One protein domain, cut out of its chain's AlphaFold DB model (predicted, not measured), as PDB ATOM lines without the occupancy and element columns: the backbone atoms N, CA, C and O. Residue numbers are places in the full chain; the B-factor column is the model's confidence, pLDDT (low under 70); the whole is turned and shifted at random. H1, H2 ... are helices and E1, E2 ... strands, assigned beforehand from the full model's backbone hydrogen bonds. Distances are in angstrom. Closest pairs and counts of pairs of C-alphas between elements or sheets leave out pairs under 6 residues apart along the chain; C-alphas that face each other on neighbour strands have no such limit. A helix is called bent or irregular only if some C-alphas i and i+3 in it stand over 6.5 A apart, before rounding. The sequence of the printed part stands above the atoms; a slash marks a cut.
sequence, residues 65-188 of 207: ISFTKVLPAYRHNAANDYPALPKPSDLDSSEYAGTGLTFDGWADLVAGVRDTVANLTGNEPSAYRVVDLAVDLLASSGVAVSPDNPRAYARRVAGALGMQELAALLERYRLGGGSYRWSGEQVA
ATOM      1  N   ILE A  65      48.973 -86.727  48.357       89.50
ATOM      2  CA  ILE A  65      47.880 -86.796  47.377       89.50
ATOM      3  C   ILE A  65      46.623 -87.377  48.034       89.50
ATOM      4  O   ILE A  65      46.545 -88.565  48.341       89.50
ATOM      5  N   SER A  66      45.587 -86.554  48.167       88.88
ATOM      6  CA  SER A  66      44.281 -86.959  48.680       88.88
ATOM      7  C   SER A  66      43.269 -87.138  47.553       88.88
ATOM      8  O   SER A  66      42.953 -86.201  46.816       88.88
ATOM      9  N   PHE A  67      42.654 -88.321  47.485       87.19
ATOM     10  CA  PHE A  67      41.607 -88.632  46.505       87.19
ATOM     11  C   PHE A  67      40.462 -87.599  46.485       87.19
ATOM     12  O   PHE A  67      39.991 -87.182  45.428       87.19
ATOM     13  N   THR A  68      40.033 -87.133  47.658       87.06
ATOM     14  CA  THR A  68      38.937 -86.162  47.789       87.06
ATOM     15  C   THR A  68      39.263 -84.797  47.182       87.06
ATOM     16  O   THR A  68      38.354 -84.124  46.697       87.06
ATOM     17  N   LYS A  69      40.539 -84.393  47.169       88.19
ATOM     18  CA  LYS A  69      40.984 -83.106  46.617       88.19
ATOM     19  C   LYS A  69      41.035 -83.104  45.090       88.19
ATOM     20  O   LYS A  69      40.754 -82.074  44.484       88.19
ATOM     21  N   VAL A  70      41.335 -84.248  44.474       89.31
ATOM     22  CA  VAL A  70      41.426 -84.380  43.006       89.31
ATOM     23  C   VAL A  70      40.099 -84.696  42.338       89.31
ATOM     24  O   VAL A  70      39.910 -84.370  41.169       89.31
ATOM     25  N   LEU A  71      39.168 -85.324  43.062       90.81
ATOM     26  CA  LEU A  71      37.905 -85.805  42.507       90.81
ATOM     27  C   LEU A  71      37.138 -84.754  41.678       90.81
ATOM     28  O   LEU A  71      36.638 -85.110  40.607       90.81
ATOM     29  N   PRO A  72      37.042 -83.473  42.088       90.38
ATOM     30  CA  PRO A  72      36.356 -82.469  41.283       90.38
ATOM     31  C   PRO A  72      36.928 -82.292  39.868       90.38
ATOM     32  O   PRO A  72      36.148 -82.054  38.950       90.38
ATOM     33  N   ALA A  73      38.239 -82.482  39.657       90.31
ATOM     34  CA  ALA A  73      38.888 -82.344  38.344       90.31
ATOM     35  C   ALA A  73      38.417 -83.388  37.314       90.31
ATOM     36  O   ALA A  73      38.632 -83.227  36.109       90.31
ATOM     37  N   TYR A  74      37.775 -84.457  37.790       91.38
ATOM     38  CA  TYR A  74      37.243 -85.543  36.974       91.38
ATOM     39  C   TYR A  74      35.754 -85.390  36.660       91.38
ATOM     40  O   TYR A  74      35.198 -86.262  36.002       91.38
ATOM     41  N   ARG A  75      35.081 -84.312  37.083       90.62
ATOM     42  CA  ARG A  75      33.725 -84.019  36.586       90.62
ATOM     43  C   ARG A  75      33.786 -83.613  35.115       90.62
ATOM     44  O   ARG A  75      34.686 -82.865  34.732       90.62
ATOM     45  N   HIS A  76      32.795 -84.020  34.318       82.31
ATOM     46  CA  HIS A  76      32.772 -83.835  32.851       82.31
ATOM     47  C   HIS A  76      32.923 -82.380  32.354       82.31
ATOM     48  O   HIS A  76      33.214 -82.180  31.182       82.31
ATOM     49  N   ASN A  77      32.811 -81.368  33.227       77.81
ATOM     50  CA  ASN A  77      32.947 -79.944  32.883       77.81
ATOM     51  C   ASN A  77      33.888 -79.143  33.809       77.81
ATOM     52  O   ASN A  77      33.830 -77.921  33.803       77.81
ATOM     53  N   ALA A  78      34.721 -79.796  34.626       74.94
ATOM     54  CA  ALA A  78      35.491 -79.116  35.683       74.94
ATOM     55  C   ALA A  78      37.018 -79.235  35.529       74.94
ATOM     56  O   ALA A  78      37.769 -78.856  36.425       74.94
ATOM     57  N   ALA A  79      37.497 -79.775  34.404       63.97
ATOM     58  CA  ALA A  79      38.906 -80.136  34.237       63.97
ATOM     59  C   ALA A  79      39.885 -78.946  34.327       63.97
ATOM     60  O   ALA A  79      41.049 -79.162  34.645       63.97
ATOM     61  N   ASN A  80      39.425 -77.716  34.067       70.00
ATOM     62  CA  ASN A  80      40.256 -76.503  34.113       70.00
ATOM     63  C   ASN A  80      40.175 -75.757  35.460       70.00
ATOM     64  O   ASN A  80      40.952 -74.831  35.700       70.00
ATOM     65  N   ASP A  81      39.252 -76.164  36.334       76.31
ATOM     66  CA  ASP A  81      38.925 -75.454  37.577       76.31
ATOM     67  C   ASP A  81      39.611 -76.079  38.801       76.31
ATOM     68  O   ASP A  81      39.653 -75.487  39.884       76.31
ATOM     69  N   TYR A  82      40.115 -77.303  38.636       88.50
ATOM     70  CA  TYR A  82      40.717 -78.115  39.685       88.50
ATOM     71  C   TYR A  82      41.944 -78.847  39.136       88.50
ATOM     72  O   TYR A  82      41.936 -79.273  37.980       88.50
ATOM     73  N   PRO A  83      42.983 -79.056  39.955       89.81
ATOM     74  CA  PRO A  83      44.116 -79.862  39.543       89.81
ATOM     75  C   PRO A  83      43.733 -81.346  39.499       89.81
ATOM     76  O   PRO A  83      43.199 -81.899  40.462       89.81
ATOM     77  N   ALA A  84      44.015 -81.990  38.366       90.00
ATOM     78  CA  ALA A  84      43.926 -83.442  38.224       90.00
ATOM     79  C   ALA A  84      45.117 -84.133  38.903       90.00
ATOM     80  O   ALA A  84      46.085 -83.465  39.268       90.00
ATOM     81  N   LEU A  85      45.057 -85.463  39.051       90.94
ATOM     82  CA  LEU A  85      46.176 -86.226  39.605       90.94
ATOM     83  C   LEU A  85      47.486 -85.911  38.854       90.94
ATOM     84  O   LEU A  85      47.474 -85.789  37.623       90.94
ATOM     85  N   PRO A  86      48.609 -85.783  39.584       89.50
ATOM     86  CA  PRO A  86      49.902 -85.492  38.983       89.50
ATOM     87  C   PRO A  86      50.371 -86.663  38.118       89.50
ATOM     88  O   PRO A  86      49.994 -87.816  38.340       89.50
ATOM     89  N   LYS A  87      51.244 -86.398  37.146       87.44
ATOM     90  CA  LYS A  87      51.984 -87.483  36.496       87.44
ATOM     91  C   LYS A  87      53.067 -87.987  37.450       87.44
ATOM     92  O   LYS A  87      53.570 -87.206  38.257       87.44
ATOM     93  N   PRO A  88      53.522 -89.246  37.319       85.06
ATOM     94  CA  PRO A  88      54.638 -89.748  38.120       85.06
ATOM     95  C   PRO A  88      55.908 -88.888  38.018       85.06
ATOM     96  O   PRO A  88      56.640 -88.764  38.989       85.06
ATOM     97  N   SER A  89      56.150 -88.265  36.859       83.12
ATOM     98  CA  SER A  89      57.273 -87.344  36.636       83.12
ATOM     99  C   SER A  89      57.176 -86.031  37.410       83.12
ATOM    100  O   SER A  89      58.181 -85.344  37.544       83.12
ATOM    101  N   ASP A  90      55.982 -85.661  37.872       83.31
ATOM    102  CA  ASP A  90      55.733 -84.383  38.540       83.31
ATOM    103  C   ASP A  90      55.987 -84.477  40.054       83.31
ATOM    104  O   ASP A  90      55.867 -83.479  40.758       83.31
ATOM    105  N   LEU A  91      56.297 -85.675  40.558       79.62
ATOM    106  CA  LEU A  91      56.560 -85.968  41.964       79.62
ATOM    107  C   LEU A  91      58.069 -86.139  42.160       79.62
ATOM    108  O   LEU A  91      58.567 -87.260  42.264       79.62
ATOM    109  N   ASP A  92      58.802 -85.027  42.172       69.06
ATOM    110  CA  ASP A  92      60.222 -85.034  42.523       69.06
ATOM    111  C   ASP A  92      60.369 -84.679  44.004       69.06
ATOM    112  O   ASP A  92      59.864 -83.658  44.459       69.06
ATOM    113  N   SER A  93      61.067 -85.518  44.772       61.94
ATOM    114  CA  SER A  93      61.526 -85.152  46.118       61.94
ATOM    115  C   SER A  93      60.422 -84.636  47.063       61.94
ATOM    116  O   SER A  93      60.638 -83.679  47.798       61.94
ATOM    117  N   SER A  94      59.236 -85.266  47.057       65.00
ATOM    118  CA  SER A  94      58.013 -84.878  47.804       65.00
ATOM    119  C   SER A  94      57.350 -83.550  47.399       65.00
ATOM    120  O   SER A  94      56.272 -83.222  47.900       65.00
ATOM    121  N   GLU A  95      57.941 -82.825  46.451       71.94
ATOM    122  CA  GLU A  95      57.408 -81.588  45.901       71.94
ATOM    123  C   GLU A  95      56.697 -81.846  44.569       71.94
ATOM    124  O   GLU A  95      57.131 -82.624  43.718       71.94
ATOM    125  N   TYR A  96      55.580 -81.158  44.374       80.81
ATOM    126  CA  TYR A  96      54.853 -81.167  43.123       80.81
ATOM    127  C   TYR A  96      55.482 -80.166  42.158       80.81
ATOM    128  O   TYR A  96      55.451 -78.961  42.411       80.81
ATOM    129  N   ALA A  97      56.038 -80.664  41.054       78.81
ATOM    130  CA  ALA A  97      56.503 -79.886  39.905       78.81
ATOM    131  C   ALA A  97      57.405 -78.676  40.256       78.81
ATOM    132  O   ALA A  97      57.323 -77.632  39.611       78.81
ATOM    133  N   GLY A  98      58.242 -78.794  41.295       73.00
ATOM    134  CA  GLY A  98      59.147 -77.722  41.736       73.00
ATOM    135  C   GLY A  98      58.448 -76.502  42.354       73.00
ATOM    136  O   GLY A  98      59.028 -75.421  42.409       73.00
ATOM    137  N   THR A  99      57.196 -76.651  42.801       76.69
ATOM    138  CA  THR A  99      56.416 -75.568  43.430       76.69
ATOM    139  C   THR A  99      56.785 -75.310  44.894       76.69
ATOM    140  O   THR A  99      56.294 -74.341  45.475       76.69
ATOM    141  N   GLY A 100      57.602 -76.167  45.519       80.25
ATOM    142  CA  GLY A 100      57.846 -76.138  46.966       80.25
ATOM    143  C   GLY A 100      56.647 -76.597  47.810       80.25
ATOM    144  O   GLY A 100      56.620 -76.369  49.020       80.25
ATOM    145  N   LEU A 101      55.625 -77.199  47.188       86.56
ATOM    146  CA  LEU A 101      54.416 -77.709  47.840       86.56
ATOM    147  C   LEU A 101      54.235 -79.193  47.542       86.56
ATOM    148  O   LEU A 101      54.595 -79.659  46.467       86.56
ATOM    149  N   THR A 102      53.566 -79.919  48.438       90.62
ATOM    150  CA  THR A 102      52.947 -81.196  48.062       90.62
ATOM    151  C   THR A 102      51.823 -80.953  47.053       90.62
ATOM    152  O   THR A 102      51.286 -79.844  46.956       90.62
ATOM    153  N   PHE A 103      51.403 -81.991  46.330       90.94
ATOM    154  CA  PHE A 103      50.267 -81.872  45.416       90.94
ATOM    155  C   PHE A 103      48.990 -81.402  46.144       90.94
ATOM    156  O   PHE A 103      48.261 -80.544  45.652       90.94
ATOM    157  N   ASP A 104      48.741 -81.898  47.353       91.12
ATOM    158  CA  ASP A 104      47.623 -81.465  48.190       91.12
ATOM    159  C   ASP A 104      47.709 -79.993  48.602       91.12
ATOM    160  O   ASP A 104      46.668 -79.335  48.711       91.12
ATOM    161  N   GLY A 105      48.922 -79.484  48.837       90.94
ATOM    162  CA  GLY A 105      49.176 -78.067  49.089       90.94
ATOM    163  C   GLY A 105      48.943 -77.216  47.841       90.94
ATOM    164  O   GLY A 105      48.331 -76.152  47.929       90.94
ATOM    165  N   TRP A 106      49.342 -77.714  46.669       91.31
ATOM    166  CA  TRP A 106      49.011 -77.115  45.375       91.31
ATOM    167  C   TRP A 106      47.494 -77.062  45.142       91.31
ATOM    168  O   TRP A 106      46.959 -76.010  44.796       91.31
ATOM    169  N   ALA A 107      46.773 -78.150  45.413       92.12
ATOM    170  CA  ALA A 107      45.319 -78.182  45.303       92.12
ATOM    171  C   ALA A 107      44.629 -77.192  46.253       92.12
ATOM    172  O   ALA A 107      43.667 -76.528  45.857       92.12
ATOM    173  N   ASP A 108      45.140 -77.034  47.478       92.00
ATOM    174  CA  ASP A 108      44.655 -76.012  48.406       92.00
ATOM    175  C   ASP A 108      44.965 -74.588  47.931       92.00
ATOM    176  O   ASP A 108      44.129 -73.698  48.100       92.00
ATOM    177  N   LEU A 109      46.124 -74.356  47.311       91.44
ATOM    178  CA  LEU A 109      46.449 -73.067  46.707       91.44
ATOM    179  C   LEU A 109      45.480 -72.733  45.573       91.44
ATOM    180  O   LEU A 109      44.892 -71.654  45.592       91.44
ATOM    181  N   VAL A 110      45.269 -73.651  44.623       91.50
ATOM    182  CA  VAL A 110      44.326 -73.453  43.505       91.50
ATOM    183  C   VAL A 110      42.919 -73.172  44.033       91.50
ATOM    184  O   VAL A 110      42.253 -72.263  43.540       91.50
ATOM    185  N   ALA A 111      42.480 -73.877  45.082       90.44
ATOM    186  CA  ALA A 111      41.208 -73.594  45.741       90.44
ATOM    187  C   ALA A 111      41.163 -72.179  46.352       90.44
ATOM    188  O   ALA A 111      40.178 -71.471  46.177       90.44
ATOM    189  N   GLY A 112      42.233 -71.722  47.009       89.12
ATOM    190  CA  GLY A 112      42.303 -70.360  47.549       89.12
ATOM    191  C   GLY A 112      42.327 -69.272  46.469       89.12
ATOM    192  O   GLY A 112      41.693 -68.226  46.632       89.12
ATOM    193  N   VAL A 113      43.009 -69.514  45.342       88.94
ATOM    194  CA  VAL A 113      42.971 -68.625  44.168       88.94
ATOM    195  C   VAL A 113      41.554 -68.574  43.619       88.94
ATOM    196  O   VAL A 113      41.023 -67.488  43.407       88.94
ATOM    197  N   ARG A 114      40.903 -69.728  43.469       88.31
ATOM    198  CA  ARG A 114      39.523 -69.821  43.008       88.31
ATOM    199  C   ARG A 114      38.560 -68.995  43.854       88.31
ATOM    200  O   ARG A 114      37.813 -68.186  43.310       88.31
ATOM    201  N   ASP A 115      38.587 -69.198  45.167       87.38
ATOM    202  CA  ASP A 115      37.720 -68.483  46.101       87.38
ATOM    203  C   ASP A 115      37.990 -66.972  46.024       87.38
ATOM    204  O   ASP A 115      37.072 -66.155  46.064       87.38
ATOM    205  N   THR A 116      39.255 -66.584  45.852       85.56
ATOM    206  CA  THR A 116      39.648 -65.179  45.678       85.56
ATOM    207  C   THR A 116      39.084 -64.587  44.387       85.56
ATOM    208  O   THR A 116      38.516 -63.500  44.422       85.56
ATOM    209  N   VAL A 117      39.183 -65.305  43.266       83.12
ATOM    210  CA  VAL A 117      38.617 -64.877  41.979       83.12
ATOM    211  C   VAL A 117      37.102 -64.734  42.076       83.12
ATOM    212  O   VAL A 117      36.565 -63.709  41.661       83.12
ATOM    213  N   ALA A 118      36.410 -65.702  42.677       83.38
ATOM    214  CA  ALA A 118      34.964 -65.626  42.868       83.38
ATOM    215  C   ALA A 118      34.565 -64.385  43.684       83.38
ATOM    216  O   ALA A 118      33.692 -63.623  43.273       83.38
ATOM    217  N   ASN A 119      35.267 -64.126  44.793       83.62
ATOM    218  CA  ASN A 119      35.011 -62.965  45.647       83.62
ATOM    219  C   ASN A 119      35.294 -61.627  44.949       83.62
ATOM    220  O   ASN A 119      34.558 -60.666  45.147       83.62
ATOM    221  N   LEU A 120      36.356 -61.556  44.144       79.62
ATOM    222  CA  LEU A 120      36.759 -60.335  43.447       79.62
ATOM    223  C   LEU A 120      35.848 -59.991  42.270       79.62
ATOM    224  O   LEU A 120      35.588 -58.822  42.004       79.62
ATOM    225  N   THR A 121      35.415 -61.009  41.534       78.25
ATOM    226  CA  THR A 121      34.758 -60.831  40.236       78.25
ATOM    227  C   THR A 121      33.242 -60.976  40.302       78.25
ATOM    228  O   THR A 121      32.554 -60.559  39.373       78.25
ATOM    229  N   GLY A 122      32.713 -61.594  41.365       76.06
ATOM    230  CA  GLY A 122      31.301 -61.970  41.469       76.06
ATOM    231  C   GLY A 122      30.872 -63.051  40.468       76.06
ATOM    232  O   GLY A 122      29.688 -63.369  40.389       76.06
ATOM    233  N   ASN A 123      31.814 -63.609  39.702       74.62
ATOM    234  CA  ASN A 123      31.574 -64.662  38.728       74.62
ATOM    235  C   ASN A 123      31.901 -66.033  39.319       74.62
ATOM    236  O   ASN A 123      32.749 -66.174  40.202       74.62
ATOM    237  N   GLU A 124      31.274 -67.063  38.756       72.81
ATOM    238  CA  GLU A 124      31.641 -68.443  39.052       72.81
ATOM    239  C   GLU A 124      33.101 -68.710  38.643       72.81
ATOM    240  O   GLU A 124      33.515 -68.328  37.544       72.81
ATOM    241  N   PRO A 125      33.883 -69.416  39.473       69.12
ATOM    242  CA  PRO A 125      35.216 -69.906  39.140       69.12
ATOM    243  C   PRO A 125      35.409 -70.509  37.756       69.12
ATOM    244  O   PRO A 125      36.440 -70.278  37.130       69.12
ATOM    245  N   SER A 126      34.410 -71.252  37.281       71.88
ATOM    246  CA  SER A 126      34.418 -71.916  35.978       71.88
ATOM    247  C   SER A 126      34.395 -70.933  34.804       71.88
ATOM    248  O   SER A 126      34.454 -71.339  33.647       71.88
ATOM    249  N   ALA A 127      34.279 -69.630  35.075       74.69
ATOM    250  CA  ALA A 127      34.488 -68.573  34.099       74.69
ATOM    251  C   ALA A 127      35.978 -68.269  33.860       74.69
ATOM    252  O   ALA A 127      36.281 -67.444  32.996       74.69
ATOM    253  N   TYR A 128      36.905 -68.909  34.585       79.75
ATOM    254  CA  TYR A 128      38.341 -68.647  34.508       79.75
ATOM    255  C   TYR A 128      39.169 -69.933  34.445       79.75
ATOM    256  O   TYR A 128      38.836 -70.948  35.045       79.75
ATOM    257  N   ARG A 129      40.323 -69.870  33.777       83.50
ATOM    258  CA  ARG A 129      41.360 -70.912  33.810       83.50
ATOM    259  C   ARG A 129      42.194 -70.805  35.093       83.50
ATOM    260  O   ARG A 129      43.346 -70.375  35.069       83.50
ATOM    261  N   VAL A 130      41.587 -71.142  36.232       85.88
ATOM    262  CA  VAL A 130      42.158 -70.888  37.570       85.88
ATOM    263  C   VAL A 130      43.451 -71.668  37.828       85.88
ATOM    264  O   VAL A 130      44.360 -71.146  38.471       85.88
ATOM    265  N   VAL A 131      43.561 -72.894  37.309       86.25
ATOM    266  CA  VAL A 131      44.777 -73.714  37.449       86.25
ATOM    267  C   VAL A 131      45.967 -73.043  36.756       86.25
ATOM    268  O   VAL A 131      47.026 -72.904  37.362       86.25
ATOM    269  N   ASP A 132      45.788 -72.569  35.521       85.00
ATOM    270  CA  ASP A 132      46.857 -71.902  34.766       85.00
ATOM    271  C   ASP A 132      47.224 -70.544  35.376       85.00
ATOM    272  O   ASP A 132      48.400 -70.208  35.491       85.00
ATOM    273  N   LEU A 133      46.222 -69.789  35.838       85.62
ATOM    274  CA  LEU A 133      46.441 -68.555  36.587       85.62
ATOM    275  C   LEU A 133      47.309 -68.803  37.827       85.62
ATOM    276  O   LEU A 133      48.217 -68.024  38.106       85.62
ATOM    277  N   ALA A 134      47.042 -69.872  38.578       87.94
ATOM    278  CA  ALA A 134      47.818 -70.204  39.765       87.94
ATOM    279  C   ALA A 134      49.286 -70.521  39.426       87.94
ATOM    280  O   ALA A 134      50.171 -70.074  40.152       87.94
ATOM    281  N   VAL A 135      49.559 -71.214  38.313       85.19
ATOM    282  CA  VAL A 135      50.932 -71.481  37.839       85.19
ATOM    283  C   VAL A 135      51.662 -70.176  37.520       85.19
ATOM    284  O   VAL A 135      52.762 -69.938  38.022       85.19
ATOM    285  N   ASP A 136      51.041 -69.297  36.737       81.94
ATOM    286  CA  ASP A 136      51.682 -68.048  36.322       81.94
ATOM    287  C   ASP A 136      51.851 -67.077  37.490       81.94
ATOM    288  O   ASP A 136      52.848 -66.354  37.556       81.94
ATOM    289  N   LEU A 137      50.931 -67.080  38.457       84.38
ATOM    290  CA  LEU A 137      51.098 -66.334  39.701       84.38
ATOM    291  C   LEU A 137      52.332 -66.805  40.473       84.38
ATOM    292  O   LEU A 137      53.140 -65.965  40.884       84.38
ATOM    293  N   LEU A 138      52.532 -68.118  40.619       82.75
ATOM    294  CA  LEU A 138      53.725 -68.659  41.279       82.75
ATOM    295  C   LEU A 138      55.005 -68.206  40.579       82.75
ATOM    296  O   LEU A 138      55.942 -67.764  41.242       82.75
ATOM    297  N   ALA A 139      55.016 -68.244  39.247       78.56
ATOM    298  CA  ALA A 139      56.172 -67.840  38.458       78.56
ATOM    299  C   ALA A 139      56.454 -66.325  38.507       78.56
ATOM    300  O   ALA A 139      57.613 -65.916  38.440       78.56
ATOM    301  N   SER A 140      55.418 -65.483  38.603       73.56
ATOM    302  CA  SER A 140      55.532 -64.027  38.399       73.56
ATOM    303  C   SER A 140      55.470 -63.178  39.669       73.56
ATOM    304  O   SER A 140      55.997 -62.069  39.684       73.56
ATOM    305  N   SER A 141      54.836 -63.666  40.737       73.75
ATOM    306  CA  SER A 141      54.518 -62.838  41.911       73.75
ATOM    307  C   SER A 141      55.731 -62.435  42.750       73.75
ATOM    308  O   SER A 141      55.650 -61.466  43.499       73.75
ATOM    309  N   GLY A 142      56.825 -63.208  42.711       72.81
ATOM    310  CA  GLY A 142      57.938 -63.068  43.661       72.81
ATOM    311  C   GLY A 142      57.545 -63.325  45.128       72.81
ATOM    312  O   GLY A 142      58.374 -63.176  46.025       72.81
ATOM    313  N   VAL A 143      56.291 -63.716  45.390       80.25
ATOM    314  CA  VAL A 143      55.767 -64.034  46.717       80.25
ATOM    315  C   VAL A 143      55.963 -65.522  46.962       80.25
ATOM    316  O   VAL A 143      55.390 -66.355  46.264       80.25
ATOM    317  N   ALA A 144      56.722 -65.870  47.998       79.75
ATOM    318  CA  ALA A 144      56.872 -67.261  48.400       79.75
ATOM    319  C   ALA A 144      55.544 -67.825  48.938       79.75
ATOM    320  O   ALA A 144      54.910 -67.250  49.841       79.75
ATOM    321  N   VAL A 145      55.132 -68.983  48.421       80.94
ATOM    322  CA  VAL A 145      54.036 -69.744  49.027       80.94
ATOM    323  C   VAL A 145      54.493 -70.258  50.384       80.94
ATOM    324  O   VAL A 145      55.629 -70.684  50.549       80.94
ATOM    325  N   SER A 146      53.598 -70.199  51.371       82.06
ATOM    326  CA  SER A 146      53.848 -70.842  52.661       82.06
ATOM    327  C   SER A 146      53.285 -72.260  52.577       82.06
ATOM    328  O   SER A 146      52.086 -72.377  52.305       82.06
ATOM    329  N   PRO A 147      54.092 -73.305  52.823       77.50
ATOM    330  CA  PRO A 147      53.609 -74.684  52.857       77.50
ATOM    331  C   PRO A 147      52.512 -74.900  53.908       77.50
ATOM    332  O   PRO A 147      51.589 -75.676  53.684       77.50
ATOM    333  N   ASP A 148      52.568 -74.155  55.017       82.06
ATOM    334  CA  ASP A 148      51.621 -74.266  56.134       82.06
ATOM    335  C   ASP A 148      50.269 -73.595  55.856       82.06
ATOM    336  O   ASP A 148      49.256 -73.934  56.467       82.06
ATOM    337  N   ASN A 149      50.233 -72.612  54.949       83.56
ATOM    338  CA  ASN A 149      48.991 -71.950  54.558       83.56
ATOM    339  C   ASN A 149      48.997 -71.532  53.077       83.56
ATOM    340  O   ASN A 149      49.100 -70.335  52.758       83.56
ATOM    341  N   PRO A 150      48.834 -72.498  52.154       81.94
ATOM    342  CA  PRO A 150      48.818 -72.219  50.719       81.94
ATOM    343  C   PRO A 150      47.635 -71.333  50.305       81.94
ATOM    344  O   PRO A 150      47.759 -70.511  49.401       81.94
ATOM    345  N   ARG A 151      46.500 -71.409  51.020       84.69
ATOM    346  CA  ARG A 151      45.293 -70.611  50.730       84.69
ATOM    347  C   ARG A 151      45.493 -69.109  50.922       84.69
ATOM    348  O   ARG A 151      44.892 -68.314  50.206       84.69
ATOM    349  N   ALA A 152      46.358 -68.697  51.849       82.94
ATOM    350  CA  ALA A 152      46.657 -67.282  52.084       82.94
ATOM    351  C   ALA A 152      47.473 -66.626  50.950       82.94
ATOM    352  O   ALA A 152      47.716 -65.417  50.981       82.94
ATOM    353  N   TYR A 153      47.931 -67.398  49.962       84.56
ATOM    354  CA  TYR A 153      48.761 -66.920  48.861       84.56
ATOM    355  C   TYR A 153      48.094 -65.814  48.030       84.56
ATOM    356  O   TYR A 153      48.678 -64.745  47.872       84.56
ATOM    357  N   ALA A 154      46.851 -66.011  47.582       79.06
ATOM    358  CA  ALA A 154      46.179 -65.078  46.673       79.06
ATOM    359  C   ALA A 154      46.035 -63.656  47.254       79.06
ATOM    360  O   ALA A 154      46.226 -62.670  46.546       79.06
ATOM    361  N   ARG A 155      45.791 -63.533  48.567       79.62
ATOM    362  CA  ARG A 155      45.747 -62.231  49.260       79.62
ATOM    363  C   ARG A 155      47.108 -61.537  49.280       79.62
ATOM    364  O   ARG A 155      47.186 -60.330  49.083       79.62
ATOM    365  N   ARG A 156      48.186 -62.298  49.502       81.88
ATOM    366  CA  ARG A 156      49.559 -61.764  49.496       81.88
ATOM    367  C   ARG A 156      49.969 -61.306  48.100       81.88
ATOM    368  O   ARG A 156      50.551 -60.237  47.965       81.88
ATOM    369  N   VAL A 157      49.606 -62.078  47.078       81.88
ATOM    370  CA  VAL A 157      49.797 -61.716  45.670       81.88
ATOM    371  C   VAL A 157      49.060 -60.429  45.323       81.88
ATOM    372  O   VAL A 157      49.668 -59.540  44.740       81.88
ATOM    373  N   ALA A 158      47.787 -60.296  45.711       76.69
ATOM    374  CA  ALA A 158      47.008 -59.085  45.454       76.69
ATOM    375  C   ALA A 158      47.666 -57.834  46.060       76.69
ATOM    376  O   ALA A 158      47.763 -56.803  45.398       76.69
ATOM    377  N   GLY A 159      48.180 -57.942  47.292       79.88
ATOM    378  CA  GLY A 159      48.912 -56.853  47.942       79.88
ATOM    379  C   GLY A 159      50.261 -56.526  47.289       79.88
ATOM    380  O   GLY A 159      50.650 -55.363  47.269       79.88
ATOM    381  N   ALA A 160      50.970 -57.526  46.756       81.00
ATOM    382  CA  ALA A 160      52.285 -57.344  46.138       81.00
ATOM    383  C   ALA A 160      52.214 -56.828  44.692       81.00
ATOM    384  O   ALA A 160      53.007 -55.969  44.317       81.00
ATOM    385  N   LEU A 161      51.285 -57.353  43.886       79.31
ATOM    386  CA  LEU A 161      51.116 -56.962  42.483       79.31
ATOM    387  C   LEU A 161      50.416 -55.611  42.331       79.31
ATOM    388  O   LEU A 161      50.706 -54.903  41.376       79.31
ATOM    389  N   GLY A 162      49.513 -55.265  43.253       78.25
ATOM    390  CA  GLY A 162      48.581 -54.157  43.065       78.25
ATOM    391  C   GLY A 162      47.289 -54.593  42.364       78.25
ATOM    392  O   GLY A 162      47.219 -55.612  41.671       78.25
ATOM    393  N   MET A 163      46.217 -53.827  42.587       77.19
ATOM    394  CA  MET A 163      44.863 -54.181  42.134       77.19
ATOM    395  C   MET A 163      44.689 -54.104  40.613       77.19
ATOM    396  O   MET A 163      43.945 -54.903  40.044       77.19
ATOM    397  N   GLN A 164      45.363 -53.160  39.951       78.56
ATOM    398  CA  GLN A 164      45.245 -52.970  38.501       78.56
ATOM    399  C   GLN A 164      45.950 -54.097  37.740       78.56
ATOM    400  O   GLN A 164      45.412 -54.644  36.779       78.56
ATOM    401  N   GLU A 165      47.126 -54.492  38.215       78.19
ATOM    402  CA  GLU A 165      47.930 -55.585  37.689       78.19
ATOM    403  C   GLU A 165      47.222 -56.927  37.879       78.19
ATOM    404  O   GLU A 165      47.163 -57.734  36.947       78.19
ATOM    405  N   LEU A 166      46.620 -57.144  39.054       79.88
ATOM    406  CA  LEU A 166      45.818 -58.333  39.318       79.88
ATOM    407  C   LEU A 166      44.596 -58.405  38.391       79.88
ATOM    408  O   LEU A 166      44.359 -59.451  37.790       79.88
ATOM    409  N   ALA A 167      43.852 -57.307  38.221       79.38
ATOM    410  CA  ALA A 167      42.708 -57.260  37.307       79.38
ATOM    411  C   ALA A 167      43.119 -57.574  35.857       79.38
ATOM    412  O   ALA A 167      42.487 -58.395  35.190       79.38
ATOM    413  N   ALA A 168      44.220 -56.977  35.390       80.25
ATOM    414  CA  ALA A 168      44.754 -57.216  34.053       80.25
ATOM    415  C   ALA A 168      45.204 -58.670  33.848       80.25
ATOM    416  O   ALA A 168      45.080 -59.203  32.744       80.25
ATOM    417  N   LEU A 169      45.727 -59.322  34.890       80.50
ATOM    418  CA  LEU A 169      46.086 -60.735  34.842       80.50
ATOM    419  C   LEU A 169      44.843 -61.632  34.788       80.50
ATOM    420  O   LEU A 169      44.797 -62.537  33.959       80.50
ATOM    421  N   LEU A 170      43.827 -61.368  35.615       82.81
ATOM    422  CA  LEU A 170      42.584 -62.149  35.647       82.81
ATOM    423  C   LEU A 170      41.862 -62.158  34.296       82.81
ATOM    424  O   LEU A 170      41.401 -63.211  33.854       82.81
ATOM    425  N   GLU A 171      41.818 -61.016  33.605       83.56
ATOM    426  CA  GLU A 171      41.206 -60.928  32.274       83.56
ATOM    427  C   GLU A 171      41.903 -61.824  31.235       83.56
ATOM    428  O   GLU A 171      41.240 -62.360  30.350       83.56
ATOM    429  N   ARG A 172      43.212 -62.096  31.366       81.50
ATOM    430  CA  ARG A 172      43.929 -63.012  30.450       81.50
ATOM    431  C   ARG A 172      43.466 -64.466  30.559       81.50
ATOM    432  O   ARG A 172      43.681 -65.234  29.620       81.50
ATOM    433  N   TYR A 173      42.867 -64.844  31.687       83.25
ATOM    434  CA  TYR A 173      42.422 -66.212  31.970       83.25
ATOM    435  C   TYR A 173      40.903 -66.381  31.934       83.25
ATOM    436  O   TYR A 173      40.412 -67.474  32.218       83.25
ATOM    437  N   ARG A 174      40.148 -65.339  31.577       81.88
ATOM    438  CA  ARG A 174      38.690 -65.398  31.454       81.88
ATOM    439  C   ARG A 174      38.275 -66.247  30.243       81.88
ATOM    440  O   ARG A 174      38.782 -66.077  29.137       81.88
ATOM    441  N   LEU A 175      37.312 -67.149  30.431       74.44
ATOM    442  CA  LEU A 175      36.837 -68.111  29.423       74.44
ATOM    443  C   LEU A 175      35.776 -67.538  28.455       74.44
ATOM    444  O   LEU A 175      35.408 -68.198  27.485       74.44
ATOM    445  N   GLY A 176      35.331 -66.293  28.652       60.06
ATOM    446  CA  GLY A 176      34.409 -65.576  27.764       60.06
ATOM    447  C   GLY A 176      34.840 -64.120  27.598       60.06
ATOM    448  O   GLY A 176      34.786 -63.355  28.556       60.06
ATOM    449  N   GLY A 177      35.298 -63.755  26.398       53.25
ATOM    450  CA  GLY A 177      35.886 -62.435  26.110       53.25
ATOM    451  C   GLY A 177      36.876 -62.414  24.940       53.25
ATOM    452  O   GLY A 177      37.176 -61.351  24.413       53.25
ATOM    453  N   GLY A 178      37.305 -63.586  24.463       47.56
ATOM    454  CA  GLY A 178      38.186 -63.705  23.305       47.56
ATOM    455  C   GLY A 178      39.656 -63.739  23.712       47.56
ATOM    456  O   GLY A 178      40.254 -62.722  24.032       47.56
ATOM    457  N   SER A 179      40.232 -64.932  23.591       45.06
ATOM    458  CA  SER A 179      41.650 -65.287  23.714       45.06
ATOM    459  C   SER A 179      42.269 -65.382  25.110       45.06
ATOM    460  O   SER A 179      42.412 -64.406  25.833       45.06
ATOM    461  N   TYR A 180      42.763 -66.584  25.405       50.97
ATOM    462  CA  TYR A 180      43.877 -66.804  26.320       50.97
ATOM    463  C   TYR A 180      45.150 -66.981  25.478       50.97
ATOM    464  O   TYR A 180      45.113 -67.567  24.391       50.97
ATOM    465  N   ARG A 181      46.285 -66.457  25.950       44.41
ATOM    466  CA  ARG A 181      47.583 -66.600  25.276       44.41
ATOM    467  C   ARG A 181      48.386 -67.678  25.992       44.41
ATOM    468  O   ARG A 181      49.026 -67.393  26.995       44.41
ATOM    469  N   TRP A 182      48.365 -68.899  25.466       38.72
ATOM    470  CA  TRP A 182      49.434 -69.855  25.754       38.72
ATOM    471  C   TRP A 182      50.642 -69.487  24.885       38.72
ATOM    472  O   TRP A 182      50.479 -68.911  23.807       38.72
ATOM    473  N   SER A 183      51.855 -69.747  25.365       37.25
ATOM    474  CA  SER A 183      53.121 -69.389  24.716       37.25
ATOM    475  C   SER A 183      53.144 -69.724  23.211       37.25
ATOM    476  O   SER A 183      53.413 -70.858  22.826       37.25
ATOM    477  N   GLY A 184      52.877 -68.725  22.365       36.34
ATOM    478  CA  GLY A 184      53.056 -68.788  20.910       36.34
ATOM    479  C   GLY A 184      51.801 -68.957  20.047       36.34
ATOM    480  O   GLY A 184      51.893 -68.657  18.862       36.34
ATOM    481  N   GLU A 185      50.635 -69.334  20.581       35.12
ATOM    482  CA  GLU A 185      49.442 -69.547  19.742       35.12
ATOM    483  C   GLU A 185      48.144 -69.149  20.457       35.12
ATOM    484  O   GLU A 185      47.889 -69.515  21.606       35.12
ATOM    485  N   GLN A 186      47.326 -68.344  19.776       40.31
ATOM    486  CA  GLN A 186      46.044 -67.859  20.276       40.31
ATOM    487  C   GLN A 186      44.996 -68.947  20.018       40.31
ATOM    488  O   GLN A 186      44.475 -69.067  18.912       40.31
ATOM    489  N   VAL A 187      44.705 -69.775  21.019       40.66
ATOM    490  CA  VAL A 187      43.687 -70.825  20.883       40.66
ATOM    491  C   VAL A 187      42.317 -70.227  21.209       40.66
ATOM    492  O   VAL A 187      42.084 -69.708  22.302       40.66
ATOM    493  N   ALA A 188      41.397 -70.267  20.246       40.47
ATOM    494  CA  ALA A 188      40.025 -69.815  20.443       40.47
ATOM    495  C   ALA A 188      39.264 -70.813  21.333       40.47
ATOM    496  O   ALA A 188      39.065 -71.965  20.951       40.47
TER     497      ALA A 188
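What this domain is: This is residues 65 to 188 of the 207 residues of an uncharacterized protein of Corynebacterium sanguinis (UniProt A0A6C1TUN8). A compact body of crossed helices is built on the longest helix, H2, which is the hub: H3 and H4 each pack across a part of it, and H5 lies near these three without clearly touching them. H1 meets H2 near its first residues, a long looping link, residues 75 to 102, joins the two, and the short strands E1 and E2 lie past the last residue of H5. The printed part has 124 residues, with five named helices and then two named strands, in the order H1 H2 H3 H4 H5 E1 E2, mostly helix by class. It is compact, with a radius of gyration of the C-alphas of 14.2 A and spans of 37 by 34 by 30 A.

Where its parts are: H1, residues 67 to 74, begins at C-alpha 67 (41.607, -88.632, 46.505) and is irregular: C-alphas 69 and 72 are 7.1 A apart. H2, residues 103 to 121, is 26.6 A long. H3 is residues 130 to 140, 15.1 A. H4, residues 150 to 161, 17.5 A, is only just irregular, with C-alphas 151 and 154 6.9 A apart. H5 is residues 163 to 172, 14.7 A. E1 is residues 180 to 182; E2, residues 185 to 187, ends at C-alpha 187 (43.687, -70.825, 20.883).

How they stand to each other: H2 touches H4, whose residues 150 to 155 alone take part, at a steep tilt of 50 degrees; the closest C-alphas, of Gly 112 and Arg 151, are 4.4 A apart. With residues 109 to 114 alone, H2 touches H3, about perpendicular at 79 degrees; the closest C-alphas, of Val 110 and Ala 134, are 6.1 A apart. With residues 104 to 107 alone, H2 only just touches H1, with 3 pairs of C-alphas within 8 A, the closest those of Lys 69 and Ala 107, 6.7 A. H5 and H3 are close but not clearly touching; the closest C-alphas, of Leu 133 and Leu 170, are 7.5 A apart. E1 and E2 meet only at a point, C-alphas 181 and 186 facing each other at 5.4 A. Every O i to N i+4 pair is within hydrogen-bond range in H2 and H3; in H1 it is 1 of 4, beside 3 of 5 O i to N i+3 pairs, in H4 6 of 8, in H5 5 of 6.

The domain as a whole: The C-alphas farthest apart, of Ser 93 and Gly 177, are 39.7 A apart. The printed part has no cut, and the link from H1 to H2 is long. Residues 79, 92 to 94, 125 and 176 to 188 have pLDDT under 70.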